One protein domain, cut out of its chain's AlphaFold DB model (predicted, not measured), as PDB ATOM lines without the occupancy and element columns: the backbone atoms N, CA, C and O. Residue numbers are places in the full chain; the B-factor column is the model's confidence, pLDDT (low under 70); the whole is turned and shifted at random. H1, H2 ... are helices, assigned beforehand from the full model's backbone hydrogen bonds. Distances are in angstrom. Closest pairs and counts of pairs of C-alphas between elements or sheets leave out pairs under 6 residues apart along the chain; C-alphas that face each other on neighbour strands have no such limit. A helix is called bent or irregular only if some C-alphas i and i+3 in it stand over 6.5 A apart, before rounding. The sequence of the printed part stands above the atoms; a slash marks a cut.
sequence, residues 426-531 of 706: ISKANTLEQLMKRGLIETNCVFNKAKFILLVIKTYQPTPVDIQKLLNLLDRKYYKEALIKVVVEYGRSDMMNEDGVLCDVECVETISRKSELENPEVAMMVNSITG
ATOM      1  N   ILE A 426     141.593 143.287 152.199       77.00
ATOM      2  CA  ILE A 426     141.970 142.284 153.204       77.00
ATOM      3  C   ILE A 426     141.173 142.483 154.500       77.00
ATOM      4  O   ILE A 426     140.981 143.610 154.965       77.00
ATOM      5  N   SER A 427     140.758 141.376 155.116       79.75
ATOM      6  CA  SER A 427     140.116 141.361 156.429       79.75
ATOM      7  C   SER A 427     141.049 141.884 157.519       79.75
ATOM      8  O   SER A 427     142.223 141.520 157.593       79.75
ATOM      9  N   LYS A 428     140.516 142.723 158.410       81.81
ATOM     10  CA  LYS A 428     141.255 143.292 159.547       81.81
ATOM     11  C   LYS A 428     140.536 143.003 160.860       81.81
ATOM     12  O   LYS A 428     139.331 143.233 160.975       81.81
ATOM     13  N   ALA A 429     141.286 142.570 161.871       83.00
ATOM     14  CA  ALA A 429     140.825 142.473 163.262       83.00
ATOM     15  C   ALA A 429     141.914 142.898 164.266       83.00
ATOM     16  O   ALA A 429     143.033 143.250 163.876       83.00
ATOM     17  N   ASN A 430     141.605 142.872 165.562       82.81
ATOM     18  CA  ASN A 430     142.587 143.222 166.592       82.81
ATOM     19  C   ASN A 430     143.502 142.046 166.941       82.81
ATOM     20  O   ASN A 430     144.683 142.270 167.179       82.81
ATOM     21  N   THR A 431     142.984 140.816 166.901       83.00
ATOM     22  CA  THR A 431     143.740 139.581 167.169       83.00
ATOM     23  C   THR A 431     143.584 138.582 166.024       83.00
ATOM     24  O   THR A 431     142.636 138.679 165.233       83.00
ATOM     25  N   LEU A 432     144.497 137.613 165.931       84.81
ATOM     26  CA  LEU A 432     144.393 136.534 164.949       84.81
ATOM     27  C   LEU A 432     143.180 135.653 165.251       84.81
ATOM     28  O   LEU A 432     142.465 135.263 164.334       84.81
ATOM     29  N   GLU A 433     142.889 135.392 166.525       81.81
ATOM     30  CA  GLU A 433     141.725 134.589 166.923       81.81
ATOM     31  C   GLU A 433     140.404 135.164 166.376       81.81
ATOM     32  O   GLU A 433     139.537 134.426 165.907       81.81
ATOM     33  N   GLN A 434     140.258 136.492 166.378       82.69
ATOM     34  CA  GLN A 434     139.092 137.160 165.796       82.69
ATOM     35  C   GLN A 434     139.037 137.019 164.271       82.69
ATOM     36  O   GLN A 434     137.947 136.859 163.727       82.69
ATOM     37  N   LEU A 435     140.186 137.067 163.585       81.62
ATOM     38  CA  LEU A 435     140.250 136.808 162.143       81.62
ATOM     39  C   LEU A 435     139.883 135.363 161.817       81.62
ATOM     40  O   LEU A 435     139.173 135.127 160.845       81.62
ATOM     41  N   MET A 436     140.313 134.401 162.630       81.81
ATOM     42  CA  MET A 436     140.041 132.983 162.382       81.81
ATOM     43  C   MET A 436     138.556 132.616 162.489       81.81
ATOM     44  O   MET A 436     138.128 131.656 161.852       81.81
ATOM     45  N   LYS A 437     137.767 133.400 163.236       79.50
ATOM     46  CA  LYS A 437     136.303 133.254 163.340       79.50
ATOM     47  C   LYS A 437     135.543 133.764 162.110       79.50
ATOM     48  O   LYS A 437     134.344 133.533 162.013       79.50
ATOM     49  N   ARG A 438     136.205 134.481 161.195       75.25
ATOM     50  CA  ARG A 438     135.593 134.981 159.954       75.25
ATOM     51  C   ARG A 438     135.734 133.959 158.831       75.25
ATOM     52  O   ARG A 438     136.658 133.138 158.842       75.25
ATOM     53  N   GLY A 439     134.848 134.031 157.842       64.62
ATOM     54  CA  GLY A 439     134.995 133.288 156.592       64.62
ATOM     55  C   GLY A 439     136.329 133.573 155.889       64.62
ATOM     56  O   GLY A 439     137.015 134.562 156.175       64.62
ATOM     57  N   LEU A 440     136.709 132.687 154.966       69.31
ATOM     58  CA  LEU A 440     137.846 132.929 154.071       69.31
ATOM     59  C   LEU A 440     137.553 134.118 153.144       69.31
ATOM     60  O   LEU A 440     138.434 134.932 152.861       69.31
ATOM     61  N   ILE A 441     136.287 134.236 152.736       65.75
ATOM     62  CA  ILE A 441     135.741 135.349 151.967       65.75
ATOM     63  C   ILE A 441     134.480 135.843 152.675       65.75
ATOM     64  O   ILE A 441     133.526 135.094 152.894       65.75
ATOM     65  N   GLU A 442     134.485 137.114 153.063       65.62
ATOM     66  CA  GLU A 442     133.351 137.760 153.724       65.62
ATOM     67  C   GLU A 442     132.312 138.241 152.698       65.62
ATOM     68  O   GLU A 442     132.613 138.434 151.518       65.62
ATOM     69  N   THR A 443     131.091 138.516 153.161       54.97
ATOM     70  CA  THR A 443     129.944 138.939 152.332       54.97
ATOM     71  C   THR A 443     130.199 140.191 151.483       54.97
ATOM     72  O   THR A 443     129.558 140.370 150.454       54.97
ATOM     73  N   ASN A 444     131.176 141.020 151.856       58.44
ATOM     74  CA  ASN A 444     131.586 142.213 151.111       58.44
ATOM     75  C   ASN A 444     132.783 141.975 150.170       58.44
ATOM     76  O   ASN A 444     133.501 142.921 149.854       58.44
ATOM     77  N   CYS A 445     133.044 140.729 149.754       61.28
ATOM     78  CA  CYS A 445     134.212 140.368 148.936       61.28
ATOM     79  C   CYS A 445     135.549 140.768 149.597       61.28
ATOM     80  O   CYS A 445     136.511 141.142 148.919       61.28
ATOM     81  N   VAL A 446     135.601 140.697 150.932       69.50
ATOM     82  CA  VAL A 446     136.808 140.940 151.729       69.50
ATOM     83  C   VAL A 446     137.495 139.604 151.982       69.50
ATOM     84  O   VAL A 446     136.862 138.659 152.451       69.50
ATOM     85  N   PHE A 447     138.784 139.524 151.662       74.25
ATOM     86  CA  PHE A 447     139.556 138.291 151.736       74.25
ATOM     87  C   PHE A 447     140.317 138.165 153.056       74.25
ATOM     88  O   PHE A 447     141.011 139.086 153.494       74.25
ATOM     89  N   ASN A 448     140.257 136.997 153.683       77.75
ATOM     90  CA  ASN A 448     140.962 136.721 154.926       77.75
ATOM     91  C   ASN A 448     142.349 136.109 154.662       77.75
ATOM     92  O   ASN A 448     142.538 134.892 154.736       77.75
ATOM     93  N   LYS A 449     143.339 136.978 154.393       78.50
ATOM     94  CA  LYS A 449     144.744 136.597 154.127       78.50
ATOM     95  C   LYS A 449     145.316 135.679 155.214       78.50
ATOM     96  O   LYS A 449     145.990 134.703 154.899       78.50
ATOM     97  N   ALA A 450     145.018 135.961 156.483       80.00
ATOM     98  CA  ALA A 450     145.549 135.188 157.602       80.00
ATOM     99  C   ALA A 450     144.993 133.760 157.655       80.00
ATOM    100  O   ALA A 450     145.763 132.806 157.778       80.00
ATOM    101  N   LYS A 451     143.671 133.612 157.505       79.94
ATOM    102  CA  LYS A 451     143.014 132.300 157.453       79.94
ATOM    103  C   LYS A 451     143.512 131.478 156.268       79.94
ATOM    104  O   LYS A 451     143.800 130.301 156.448       79.94
ATOM    105  N   PHE A 452     143.700 132.105 155.106       75.94
ATOM    106  CA  PHE A 452     144.259 131.446 153.926       75.94
ATOM    107  C   PHE A 452     145.665 130.887 154.164       75.94
ATOM    108  O   PHE A 452     145.892 129.697 153.970       75.94
ATOM    109  N   ILE A 453     146.602 131.721 154.634       77.38
ATOM    110  CA  ILE A 453     147.996 131.315 154.880       77.38
ATOM    111  C   ILE A 453     148.062 130.145 155.863       77.38
ATOM    112  O   ILE A 453     148.754 129.158 155.623       77.38
ATOM    113  N   LEU A 454     147.306 130.228 156.958       80.00
ATOM    114  CA  LEU A 454     147.267 129.166 157.960       80.00
ATOM    115  C   LEU A 454     146.641 127.879 157.426       80.00
ATOM    116  O   LEU A 454     147.054 126.795 157.836       80.00
ATOM    117  N   LEU A 455     145.672 127.984 156.519       75.00
ATOM    118  CA  LEU A 455     145.060 126.839 155.857       75.00
ATOM    119  C   LEU A 455     146.039 126.179 154.879       75.00
ATOM    120  O   LEU A 455     146.154 124.959 154.887       75.00
ATOM    121  N   VAL A 456     146.823 126.962 154.132       72.81
ATOM    122  CA  VAL A 456     147.913 126.456 153.278       72.81
ATOM    123  C   VAL A 456     148.958 125.705 154.112       72.81
ATOM    124  O   VAL A 456     149.305 124.574 153.781       72.81
ATOM    125  N   ILE A 457     149.416 126.285 155.227       76.56
ATOM    126  CA  ILE A 457     150.399 125.637 156.115       76.56
ATOM    127  C   ILE A 457     149.853 124.311 156.661       76.56
ATOM    128  O   ILE A 457     150.553 123.299 156.625       76.56
ATOM    129  N   LYS A 458     148.605 124.316 157.148       76.94
ATOM    130  CA  LYS A 458     147.950 123.127 157.702       76.94
ATOM    131  C   LYS A 458     147.812 122.015 156.661       76.94
ATOM    132  O   LYS A 458     148.110 120.866 156.960       76.94
ATOM    133  N   THR A 459     147.370 122.377 155.459       70.69
ATOM    134  CA  THR A 459     146.981 121.432 154.403       70.69
ATOM    135  C   THR A 459     148.188 120.806 153.713       70.69
ATOM    136  O   THR A 459     148.206 119.607 153.468       70.69
ATOM    137  N   TYR A 460     149.214 121.602 153.396       67.62
ATOM    138  CA  TYR A 460     150.322 121.144 152.549       67.62
ATOM    139  C   TYR A 460     151.598 120.794 153.314       67.62
ATOM    140  O   TYR A 460     152.552 120.315 152.710       67.62
ATOM    141  N   GLN A 461     151.632 121.057 154.624       71.69
ATOM    142  CA  GLN A 461     152.773 120.782 155.502       71.69
ATOM    143  C   GLN A 461     154.147 121.178 154.896       71.69
ATOM    144  O   GLN A 461     155.056 120.349 154.845       71.69
ATOM    145  N   PRO A 462     154.339 122.444 154.461       70.06
ATOM    146  CA  PRO A 462     155.577 122.901 153.817       70.06
ATOM    147  C   PRO A 462     156.816 122.766 154.717       70.06
ATOM    148  O   PRO A 462     156.690 122.575 155.925       70.06
ATOM    149  N   THR A 463     158.025 122.903 154.164       69.75
ATOM    150  CA  THR A 463     159.270 122.883 154.963       69.75
ATOM    151  C   THR A 463     159.318 124.042 155.981       69.75
ATOM    152  O   THR A 463     158.604 125.033 155.807       69.75
ATOM    153  N   PRO A 464     160.149 123.985 157.042       72.75
ATOM    154  CA  PRO A 464     160.240 125.079 158.016       72.75
ATOM    155  C   PRO A 464     160.563 126.449 157.407       72.75
ATOM    156  O   PRO A 464     159.965 127.464 157.764       72.75
ATOM    157  N   VAL A 465     161.469 126.469 156.427       71.88
ATOM    158  CA  VAL A 465     161.852 127.680 155.683       71.88
ATOM    159  C   VAL A 465     160.644 128.275 154.957       71.88
ATOM    160  O   VAL A 465     160.419 129.482 154.970       71.88
ATOM    161  N   ASP A 466     159.831 127.415 154.359       69.81
ATOM    162  CA  ASP A 466     158.642 127.774 153.596       69.81
ATOM    163  C   ASP A 466     157.483 128.250 154.478       69.81
ATOM    164  O   ASP A 466     156.803 129.222 154.138       69.81
ATOM    165  N   ILE A 467     157.296 127.645 155.653       76.25
ATOM    166  CA  ILE A 467     156.368 128.161 156.669       76.25
ATOM    167  C   ILE A 467     156.787 129.563 157.102       76.25
ATOM    168  O   ILE A 467     155.943 130.454 157.173       76.25
ATOM    169  N   GLN A 468     158.076 129.780 157.367       74.31
ATOM    170  CA  GLN A 468     158.585 131.083 157.783       74.31
ATOM    171  C   GLN A 468     158.299 132.161 156.727       74.31
ATOM    172  O   GLN A 468     157.819 133.249 157.055       74.31
ATOM    173  N   LYS A 469     158.541 131.839 155.452       70.00
ATOM    174  CA  LYS A 469     158.208 132.701 154.310       70.00
ATOM    175  C   LYS A 469     156.712 133.039 154.282       70.00
ATOM    176  O   LYS A 469     156.355 134.209 154.178       70.00
ATOM    177  N   LEU A 470     155.839 132.044 154.445       74.56
ATOM    178  CA  LEU A 470     154.384 132.235 154.467       74.56
ATOM    179  C   LEU A 470     153.911 133.093 155.651       74.56
ATOM    180  O   LEU A 470     153.077 133.980 155.476       74.56
ATOM    181  N   LEU A 471     154.457 132.873 156.850       78.56
ATOM    182  CA  LEU A 471     154.125 133.664 158.038       78.56
ATOM    183  C   LEU A 471     154.576 135.124 157.907       78.56
ATOM    184  O   LEU A 471     153.882 136.013 158.397       78.56
ATOM    185  N   ASN A 472     155.685 135.391 157.211       75.81
ATOM    186  CA  ASN A 472     156.168 136.752 156.954       75.81
ATOM    187  C   ASN A 472     155.220 137.587 156.074       75.81
ATOM    188  O   ASN A 472     155.291 138.813 156.122       75.81
ATOM    189  N   LEU A 473     154.317 136.955 155.314       73.62
ATOM    190  CA  LEU A 473     153.286 137.658 154.543       73.62
ATOM    191  C   LEU A 473     152.172 138.227 155.447       73.62
ATOM    192  O   LEU A 473     151.361 139.039 155.001       73.62
ATOM    193  N   LEU A 474     152.076 137.799 156.709       77.12
ATOM    194  CA  LEU A 474     151.081 138.306 157.654       77.12
ATOM    195  C   LEU A 474     151.473 139.681 158.202       77.12
ATOM    196  O   LEU A 474     152.650 139.981 158.399       77.12
ATOM    197  N   ASP A 475     150.472 140.495 158.560       77.06
ATOM    198  CA  ASP A 475     150.729 141.694 159.362       77.06
ATOM    199  C   ASP A 475     151.517 141.304 160.622       77.06
ATOM    200  O   ASP A 475     151.145 140.367 161.337       77.06
ATOM    201  N   ARG A 476     152.552 142.085 160.962       77.00
ATOM    202  CA  ARG A 476     153.429 141.825 162.122       77.00
ATOM    203  C   ARG A 476     152.676 141.570 163.431       77.00
ATOM    204  O   ARG A 476     153.156 140.815 164.270       77.00
ATOM    205  N   LYS A 477     151.498 142.181 163.608       80.88
ATOM    206  CA  LYS A 477     150.644 141.982 164.791       80.88
ATOM    207  C   LYS A 477     150.089 140.558 164.921       80.88
ATOM    208  O   LYS A 477     149.841 140.129 166.035       80.88
ATOM    209  N   TYR A 478     149.909 139.832 163.818       82.44
ATOM    210  CA  TYR A 478     149.382 138.463 163.822       82.44
ATOM    211  C   TYR A 478     150.475 137.402 163.785       82.44
ATOM    212  O   TYR A 478     150.207 136.255 164.124       82.44
ATOM    213  N   TYR A 479     151.693 137.775 163.385       82.62
ATOM    214  CA  TYR A 479     152.809 136.851 163.198       82.62
ATOM    215  C   TYR A 479     153.045 135.952 164.423       82.62
ATOM    216  O   TYR A 479     153.099 134.733 164.291       82.62
ATOM    217  N   LYS A 480     153.111 136.542 165.626       76.94
ATOM    218  CA  LYS A 480     153.341 135.795 166.875       76.94
ATOM    219  C   LYS A 480     152.219 134.793 167.159       76.94
ATOM    220  O   LYS A 480     152.481 133.620 167.399       76.94
ATOM    221  N   GLU A 481     150.964 135.244 167.089       81.81
ATOM    222  CA  GLU A 481     149.793 134.381 167.304       81.81
ATOM    223  C   GLU A 481     149.733 133.244 166.265       81.81
ATOM    224  O   GLU A 481     149.372 132.117 166.604       81.81
ATOM    225  N   ALA A 482     150.128 133.517 165.017       83.75
ATOM    226  CA  ALA A 482     150.144 132.543 163.930       83.75
ATOM    227  C   ALA A 482     151.248 131.496 164.114       83.75
ATOM    228  O   ALA A 482     150.979 130.307 163.958       83.75
ATOM    229  N   LEU A 483     152.455 131.915 164.511       81.50
ATOM    230  CA  LEU A 483     153.556 131.005 164.826       81.50
ATOM    231  C   LEU A 483     153.180 130.062 165.977       81.50
ATOM    232  O   LEU A 483     153.348 128.851 165.854       81.50
ATOM    233  N   ILE A 484     152.597 130.596 167.058       77.12
ATOM    234  CA  ILE A 484     152.120 129.788 168.193       77.12
ATOM    235  C   ILE A 484     151.086 128.763 167.718       77.12
ATOM    236  O   ILE A 484     151.173 127.594 168.085       77.12
ATOM    237  N   LYS A 485     150.129 129.179 166.879       82.94
ATOM    238  CA  LYS A 485     149.111 128.283 166.319       82.94
ATOM    239  C   LYS A 485     149.733 127.156 165.488       82.94
ATOM    240  O   LYS A 485     149.370 126.001 165.671       82.94
ATOM    241  N   VAL A 486     150.692 127.469 164.618       81.25
ATOM    242  CA  VAL A 486     151.370 126.476 163.766       81.25
ATOM    243  C   VAL A 486     152.183 125.475 164.598       81.25
ATOM    244  O   VAL A 486     152.113 124.274 164.351       81.25
ATOM    245  N   VAL A 487     152.915 125.936 165.613       76.12
ATOM    246  CA  VAL A 487     153.734 125.051 166.458       76.12
ATOM    247  C   VAL A 487     152.867 124.182 167.373       76.12
ATOM    248  O   VAL A 487     153.079 122.974 167.444       76.12
ATOM    249  N   VAL A 488     151.888 124.780 168.061       71.62
ATOM    250  CA  VAL A 488     151.077 124.088 169.076       71.62
ATOM    251  C   VAL A 488     149.957 123.268 168.440       71.62
ATOM    252  O   VAL A 488     149.857 122.075 168.702       71.62
ATOM    253  N   GLU A 489     149.127 123.882 167.592       75.38
ATOM    254  CA  GLU A 489     147.934 123.218 167.050       75.38
ATOM    255  C   GLU A 489     148.248 122.355 165.822       75.38
ATOM    256  O   GLU A 489     147.599 121.331 165.624       75.38
ATOM    257  N   TYR A 490     149.215 122.746 164.978       78.00
ATOM    258  CA  TYR A 490     149.577 121.959 163.783       78.00
ATOM    259  C   TYR A 490     150.770 121.021 164.018       78.00
ATOM    260  O   TYR A 490     151.180 120.321 163.095       78.00
ATOM    261  N   GLY A 491     151.335 120.997 165.231       69.19
ATOM    262  CA  GLY A 491     152.409 120.075 165.616       69.19
ATOM    263  C   GLY A 491     153.740 120.306 164.893       69.19
ATOM    264  O   GLY A 491     154.564 119.397 164.825       69.19
ATOM    265  N   ARG A 492     153.969 121.502 164.336       73.62
ATOM    266  CA  ARG A 492     155.190 121.844 163.586       73.62
ATOM    267  C   ARG A 492     156.322 122.271 164.510       73.62
ATOM    268  O   ARG A 492     156.778 123.411 164.482       73.62
ATOM    269  N   SER A 493     156.747 121.353 165.374       67.06
ATOM    270  CA  SER A 493     157.823 121.587 166.343       67.06
ATOM    271  C   SER A 493     159.197 121.737 165.680       67.06
ATOM    272  O   SER A 493     160.074 122.396 166.229       67.06
ATOM    273  N   ASP A 494     159.361 121.211 164.463       67.19
ATOM    274  CA  ASP A 494     160.516 121.402 163.579       67.19
ATOM    275  C   ASP A 494     160.804 122.876 163.260       67.19
ATOM    276  O   ASP A 494     161.955 123.235 163.014       67.19
ATOM    277  N   MET A 495     159.790 123.741 163.363       70.31
ATOM    278  CA  MET A 495     159.954 125.194 163.296       70.31
ATOM    279  C   MET A 495     160.848 125.755 164.401       70.31
ATOM    280  O   MET A 495     161.294 126.881 164.268       70.31
ATOM    281  N   MET A 496     161.113 125.022 165.485       65.94
ATOM    282  CA  MET A 496     161.891 125.524 166.621       65.94
ATOM    283  C   MET A 496     163.403 125.231 166.508       65.94
ATOM    284  O   MET A 496     164.154 125.702 167.356       65.94
ATOM    285  N   ASN A 497     163.877 124.476 165.503       56.62
ATOM    286  CA  ASN A 497     165.289 124.060 165.405       56.62
ATOM    287  C   ASN A 497     166.243 125.117 164.792       56.62
ATOM    288  O   ASN A 497     165.837 126.024 164.067       56.62
ATOM    289  N   GLU A 498     167.531 124.947 165.113       49.56
ATOM    290  CA  GLU A 498     168.666 125.895 165.208       49.56
ATOM    291  C   GLU A 498     169.008 126.885 164.066       49.56
ATOM    292  O   GLU A 498     169.950 127.648 164.247       49.56
ATOM    293  N   ASP A 499     168.259 127.012 162.967       45.31
ATOM    294  CA  ASP A 499     168.682 127.862 161.828       45.31
ATOM    295  C   ASP A 499     167.720 128.998 161.418       45.31
ATOM    296  O   ASP A 499     167.868 129.574 160.338       45.31
ATOM    297  N   GLY A 500     166.771 129.430 162.266       45.91
ATOM    298  CA  GLY A 500     166.097 130.704 161.946       45.91
ATOM    299  C   GLY A 500     164.872 131.185 162.718       45.91
ATOM    300  O   GLY A 500     164.369 132.251 162.367       45.91
ATOM    301  N   VAL A 501     164.360 130.484 163.735       47.16
ATOM    302  CA  VAL A 501     163.051 130.854 164.333       47.16
ATOM    303  C   VAL A 501     163.069 130.851 165.866       47.16
ATOM    304  O   VAL A 501     162.105 130.495 166.537       47.16
ATOM    305  N   LEU A 502     164.165 131.309 166.462       45.03
ATOM    306  CA  LEU A 502     164.220 131.594 167.896       45.03
ATOM    307  C   LEU A 502     164.738 133.003 168.100       45.03
ATOM    308  O   LEU A 502     165.910 133.244 167.840       45.03
ATOM    309  N   CYS A 503     163.876 133.911 168.566       53.41
ATOM    310  CA  CYS A 503     164.245 135.027 169.449       53.41
ATOM    311  C   CYS A 503     163.004 135.832 169.888       53.41
ATOM    312  O   CYS A 503     162.950 137.051 169.738       53.41
ATOM    313  N   ASP A 504     161.993 135.170 170.457       58.25
ATOM    314  CA  ASP A 504     161.057 135.872 171.337       58.25
ATOM    315  C   ASP A 504     160.688 134.995 172.534       58.25
ATOM    316  O   ASP A 504     159.962 134.008 172.408       58.25
ATOM    317  N   VAL A 505     161.223 135.371 173.696       59.53
ATOM    318  CA  VAL A 505     161.042 134.673 174.977       59.53
ATOM    319  C   VAL A 505     159.555 134.555 175.326       59.53
ATOM    320  O   VAL A 505     159.122 133.513 175.804       59.53
ATOM    321  N   GLU A 506     158.749 135.567 174.994       61.38
ATOM    322  CA  GLU A 506     157.309 135.589 175.279       61.38
ATOM    323  C   GLU A 506     156.537 134.542 174.452       61.38
ATOM    324  O   GLU A 506     155.623 133.876 174.953       61.38
ATOM    325  N   CYS A 507     156.926 134.342 173.186       65.75
ATOM    326  CA  CYS A 507     156.334 133.312 172.327       65.75
ATOM    327  C   CYS A 507     156.682 131.914 172.831       65.75
ATOM    328  O   CYS A 507     155.811 131.053 172.932       65.75
ATOM    329  N   VAL A 508     157.947 131.711 173.184       64.06
ATOM    330  CA  VAL A 508     158.465 130.457 173.723       64.06
ATOM    331  C   VAL A 508     157.761 130.078 175.028       64.06
ATOM    332  O   VAL A 508     157.255 128.966 175.143       64.06
ATOM    333  N   GLU A 509     157.649 131.008 175.981       64.31
ATOM    334  CA  GLU A 509     156.938 130.782 177.246       64.31
ATOM    335  C   GLU A 509     155.462 130.426 177.016       64.31
ATOM    336  O   GLU A 509     154.915 129.531 177.669       64.31
ATOM    337  N   THR A 510     154.810 131.087 176.053       68.44
ATOM    338  CA  THR A 510     153.408 130.814 175.705       68.44
ATOM    339  C   THR A 510     153.235 129.436 175.067       68.44
ATOM    340  O   THR A 510     152.282 128.725 175.400       68.44
ATOM    341  N   ILE A 511     154.152 129.038 174.177       67.25
ATOM    342  CA  ILE A 511     154.160 127.713 173.546       67.25
ATOM    343  C   ILE A 511     154.382 126.636 174.606       67.25
ATOM    344  O   ILE A 511     153.585 125.702 174.661       67.25
ATOM    345  N   SER A 512     155.386 126.775 175.481       64.56
ATOM    346  CA  SER A 512     155.644 125.818 176.571       64.56
ATOM    347  C   SER A 512     154.400 125.609 177.431       64.56
ATOM    348  O   SER A 512     153.948 124.483 177.615       64.56
ATOM    349  N   ARG A 513     153.762 126.700 177.873       66.75
ATOM    350  CA  ARG A 513     152.598 126.624 178.765       66.75
ATOM    351  C   ARG A 513     151.364 125.995 178.113       66.75
ATOM    352  O   ARG A 513     150.605 125.312 178.792       66.75
ATOM    353  N   LYS A 514     151.127 126.252 176.821       65.69
ATOM    354  CA  LYS A 514     150.000 125.652 176.082       65.69
ATOM    355  C   LYS A 514     150.269 124.189 175.717       65.69
ATOM    356  O   LYS A 514     149.377 123.359 175.853       65.69
ATOM    357  N   SER A 515     151.492 123.866 175.302       63.72
ATOM    358  CA  SER A 515     151.875 122.505 174.903       63.72
ATOM    359  C   SER A 515     151.932 121.522 176.076       63.72
ATOM    360  O   SER A 515     151.563 120.367 175.886       63.72
ATOM    361  N   GLU A 516     152.274 121.962 177.293       61.47
ATOM    362  CA  GLU A 516     152.199 121.129 178.511       61.47
ATOM    363  C   GLU A 516     150.807 120.514 178.754       61.47
ATOM    364  O   GLU A 516     150.702 119.450 179.361       61.47
ATOM    365  N   LEU A 517     149.738 121.165 178.281       59.88
ATOM    366  CA  LEU A 517     148.356 120.719 178.476       59.88
ATOM    367  C   LEU A 517     147.823 119.855 177.323       59.88
ATOM    368  O   LEU A 517     146.949 119.022 177.554       59.88
ATOM    369  N   GLU A 518     148.319 120.057 176.100       62.59
ATOM    370  CA  GLU A 518     147.709 119.509 174.878       62.59
ATOM    371  C   GLU A 518     148.625 118.550 174.101       62.59
ATOM    372  O   GLU A 518     148.130 117.594 173.503       62.59
ATOM    373  N   ASN A 519     149.949 118.762 174.107       70.31
ATOM    374  CA  ASN A 519     150.902 117.942 173.355       70.31
ATOM    375  C   ASN A 519     152.291 117.876 174.042       70.31
ATOM    376  O   ASN A 519     153.143 118.748 173.819       70.31
ATOM    377  N   PRO A 520     152.565 116.827 174.844       69.00
ATOM    378  CA  PRO A 520     153.791 116.729 175.634       69.00
ATOM    379  C   PRO A 520     155.069 116.566 174.793       69.00
ATOM    380  O   PRO A 520     156.152 116.866 175.287       69.00
ATOM    381  N   GLU A 521     154.982 116.140 173.530       69.62
ATOM    382  CA  GLU A 521     156.148 116.034 172.634       69.62
ATOM    383  C   GLU A 521     156.646 117.408 172.185       69.62
ATOM    384  O   GLU A 521     157.851 117.673 172.202       69.62
ATOM    385  N   VAL A 522     155.715 118.317 171.881       66.94
ATOM    386  CA  VAL A 522     156.027 119.720 171.585       66.94
ATOM    387  C   VAL A 522     156.618 120.391 172.826       66.94
ATOM    388  O   VAL A 522     157.644 121.062 172.726       66.94
ATOM    389  N   ALA A 523     156.041 120.143 174.008       69.31
ATOM    390  CA  ALA A 523     156.549 120.685 175.269       69.31
ATOM    391  C   ALA A 523     157.979 120.204 175.575       69.31
ATOM    392  O   ALA A 523     158.829 121.001 175.976       69.31
ATOM    393  N   MET A 524     158.281 118.922 175.343       73.44
ATOM    394  CA  MET A 524     159.638 118.382 175.477       73.44
ATOM    395  C   MET A 524     160.616 119.076 174.519       73.44
ATOM    396  O   MET A 524     161.674 119.536 174.944       73.44
ATOM    397  N   MET A 525     160.269 119.210 173.238       70.50
ATOM    398  CA  MET A 525     161.151 119.854 172.261       70.50
ATOM    399  C   MET A 525     161.428 121.323 172.618       70.50
ATOM    400  O   MET A 525     162.581 121.751 172.615       70.50
ATOM    401  N   VAL A 526     160.400 122.078 173.016       68.75
ATOM    402  CA  VAL A 526     160.542 123.489 173.409       68.75
ATOM    403  C   VAL A 526     161.425 123.626 174.654       68.75
ATOM    404  O   VAL A 526     162.332 124.457 174.681       68.75
ATOM    405  N   ASN A 527     161.224 122.793 175.679       74.50
ATOM    406  CA  ASN A 527     162.046 122.836 176.895       74.50
ATOM    407  C   ASN A 527     163.507 122.420 176.643       74.50
ATOM    408  O   ASN A 527     164.417 122.995 177.239       74.50
ATOM    409  N   SER A 528     163.746 121.495 175.706       73.19
ATOM    410  CA  SER A 528     165.100 121.140 175.257       73.19
ATOM    411  C   SER A 528     165.802 122.325 174.588       73.19
ATOM    412  O   SER A 528     166.958 122.608 174.882       73.19
ATOM    413  N   ILE A 529     165.099 123.030 173.702       68.00
ATOM    414  CA  ILE A 529     165.636 124.152 172.916       68.00
ATOM    415  C   ILE A 529     165.893 125.388 173.785       68.00
ATOM    416  O   ILE A 529     166.858 126.118 173.588       68.00
ATOM    417  N   THR A 530     165.040 125.616 174.779       66.50
ATOM    418  CA  THR A 530     165.158 126.752 175.708       66.50
ATOM    419  C   THR A 530     166.173 126.539 176.821       66.50
ATOM    420  O   THR A 530     166.431 127.459 177.597       66.50
ATOM    421  N   GLY A 531     166.738 125.336 176.931       69.12
ATOM    422  CA  GLY A 531     167.654 124.988 178.011       69.12
ATOM    423  C   GLY A 531     166.969 124.738 179.359       69.12
ATOM    424  O   GLY A 531     167.662 124.581 180.364       69.12
TER     425      GLY A 531
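What this domain is: This is residues 426 to 531 of the 706 residues of an uncharacterized protein of Entamoeba invadens IP1 (UniProt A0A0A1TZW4). An elongated body of helices is built round H4, which lies in the middle: H2 and H3 form a hairpin that makes a triangle with H4 on one side, and the hairpin of H6 and H7 packs through H6 on the other. Short H1 packs on H2 and H4, short H5 packs on H7, and the loop of residues 437 to 448 lies at the end of the long axis away from H7. The printed part has 106 residues with seven named helices, H1 to H7 in order, and no named strand; the class is all helix. It is compact, with a radius of gyration of the C-alphas of 14.1 A, and spans 48 by 25 by 22 A.

How they stand to each other: H1, residues 432 to 436, touches H2, residues 449 to 460, which meets it with residues 450 to 451 alone; the closest C-alphas, of Met 436 and Lys 451, are 5.8 A apart. H2 touches H3, residues 464 to 472, with residues 453 to 457 alone, closest at the C-alphas of Ile 453 and Leu 470, 6.5 A apart; they form a helical hairpin at a shallow tilt of 13 degrees, opposite ways. The hub is H4, residues 476 to 488, which touches four helices. H4 forms a helical hairpin with H3, touching it with residues 479 to 483 alone, closest at the C-alphas of Leu 471 and Tyr 479, 6.2 A apart; the tilt of 33 degrees is shallow, only just short of steep. H2 touches H4 with residues 454 to 458 alone, closest at the C-alphas of Leu 454 and Ala 482, 7.4 A apart, at a shallow tilt of 26 degrees, the same way. H1 and H4 only just touch, with 3 pairs of C-alphas within 8 A, H4 with residues 478 to 482 alone; the closest, of Leu 432 and Tyr 478, are 5.5 A apart. H6, residues 505 to 518, touches H4, with the C-alphas of Val 488 and Ser 515 closest at 6.1 A; the tilt of 34 degrees, the same way, is shallow, only just short of steep. H6 forms a helical hairpin with H7, residues 520 to 529, at a shallow tilt of 26 degrees, with the C-alphas of Ser 515 and Ala 523 closest at 5.0 A. H5, residues 493 to 496, touches H7, with the C-alphas of Ser 493 and Val 522 closest at 5.8 A. The helix packing is mostly aligned, the helices side by side in direction rather than crossed: the five touching pairs among H2, H3, H4, H6 and H7 are at a shallow tilt. In H1, H2, H3 and H7 every O i to N i+4 pair is within hydrogen-bond range; in H4 it is 7 of 9, in H6 9 of 10, and H5 is too short for such a pair.

Where its parts are: H1 begins at C-alpha 432 (144.393, 136.534, 164.949). H2 is 16.5 A long, H3 12.4 A and H4 19.2 A; H4 is irregular, with C-alphas 477 and 480 7.1 A apart. H6 is 20.2 A long from C-alpha 505 (161.042, 134.673, 174.977), and H7, 14.2 A long, ends at C-alpha 529 (165.636, 124.152, 172.916).

The domain as a whole: The two C-alphas farthest apart, of Asn 444 and Gly 531, are 48.2 A apart. The printed part has no cut. The link from H1 to H2 is long, with 12 residues. Mean pLDDT of the printed part is 71.1, and 45 residues are under 70, among them 439 to 446 and 496 to 518.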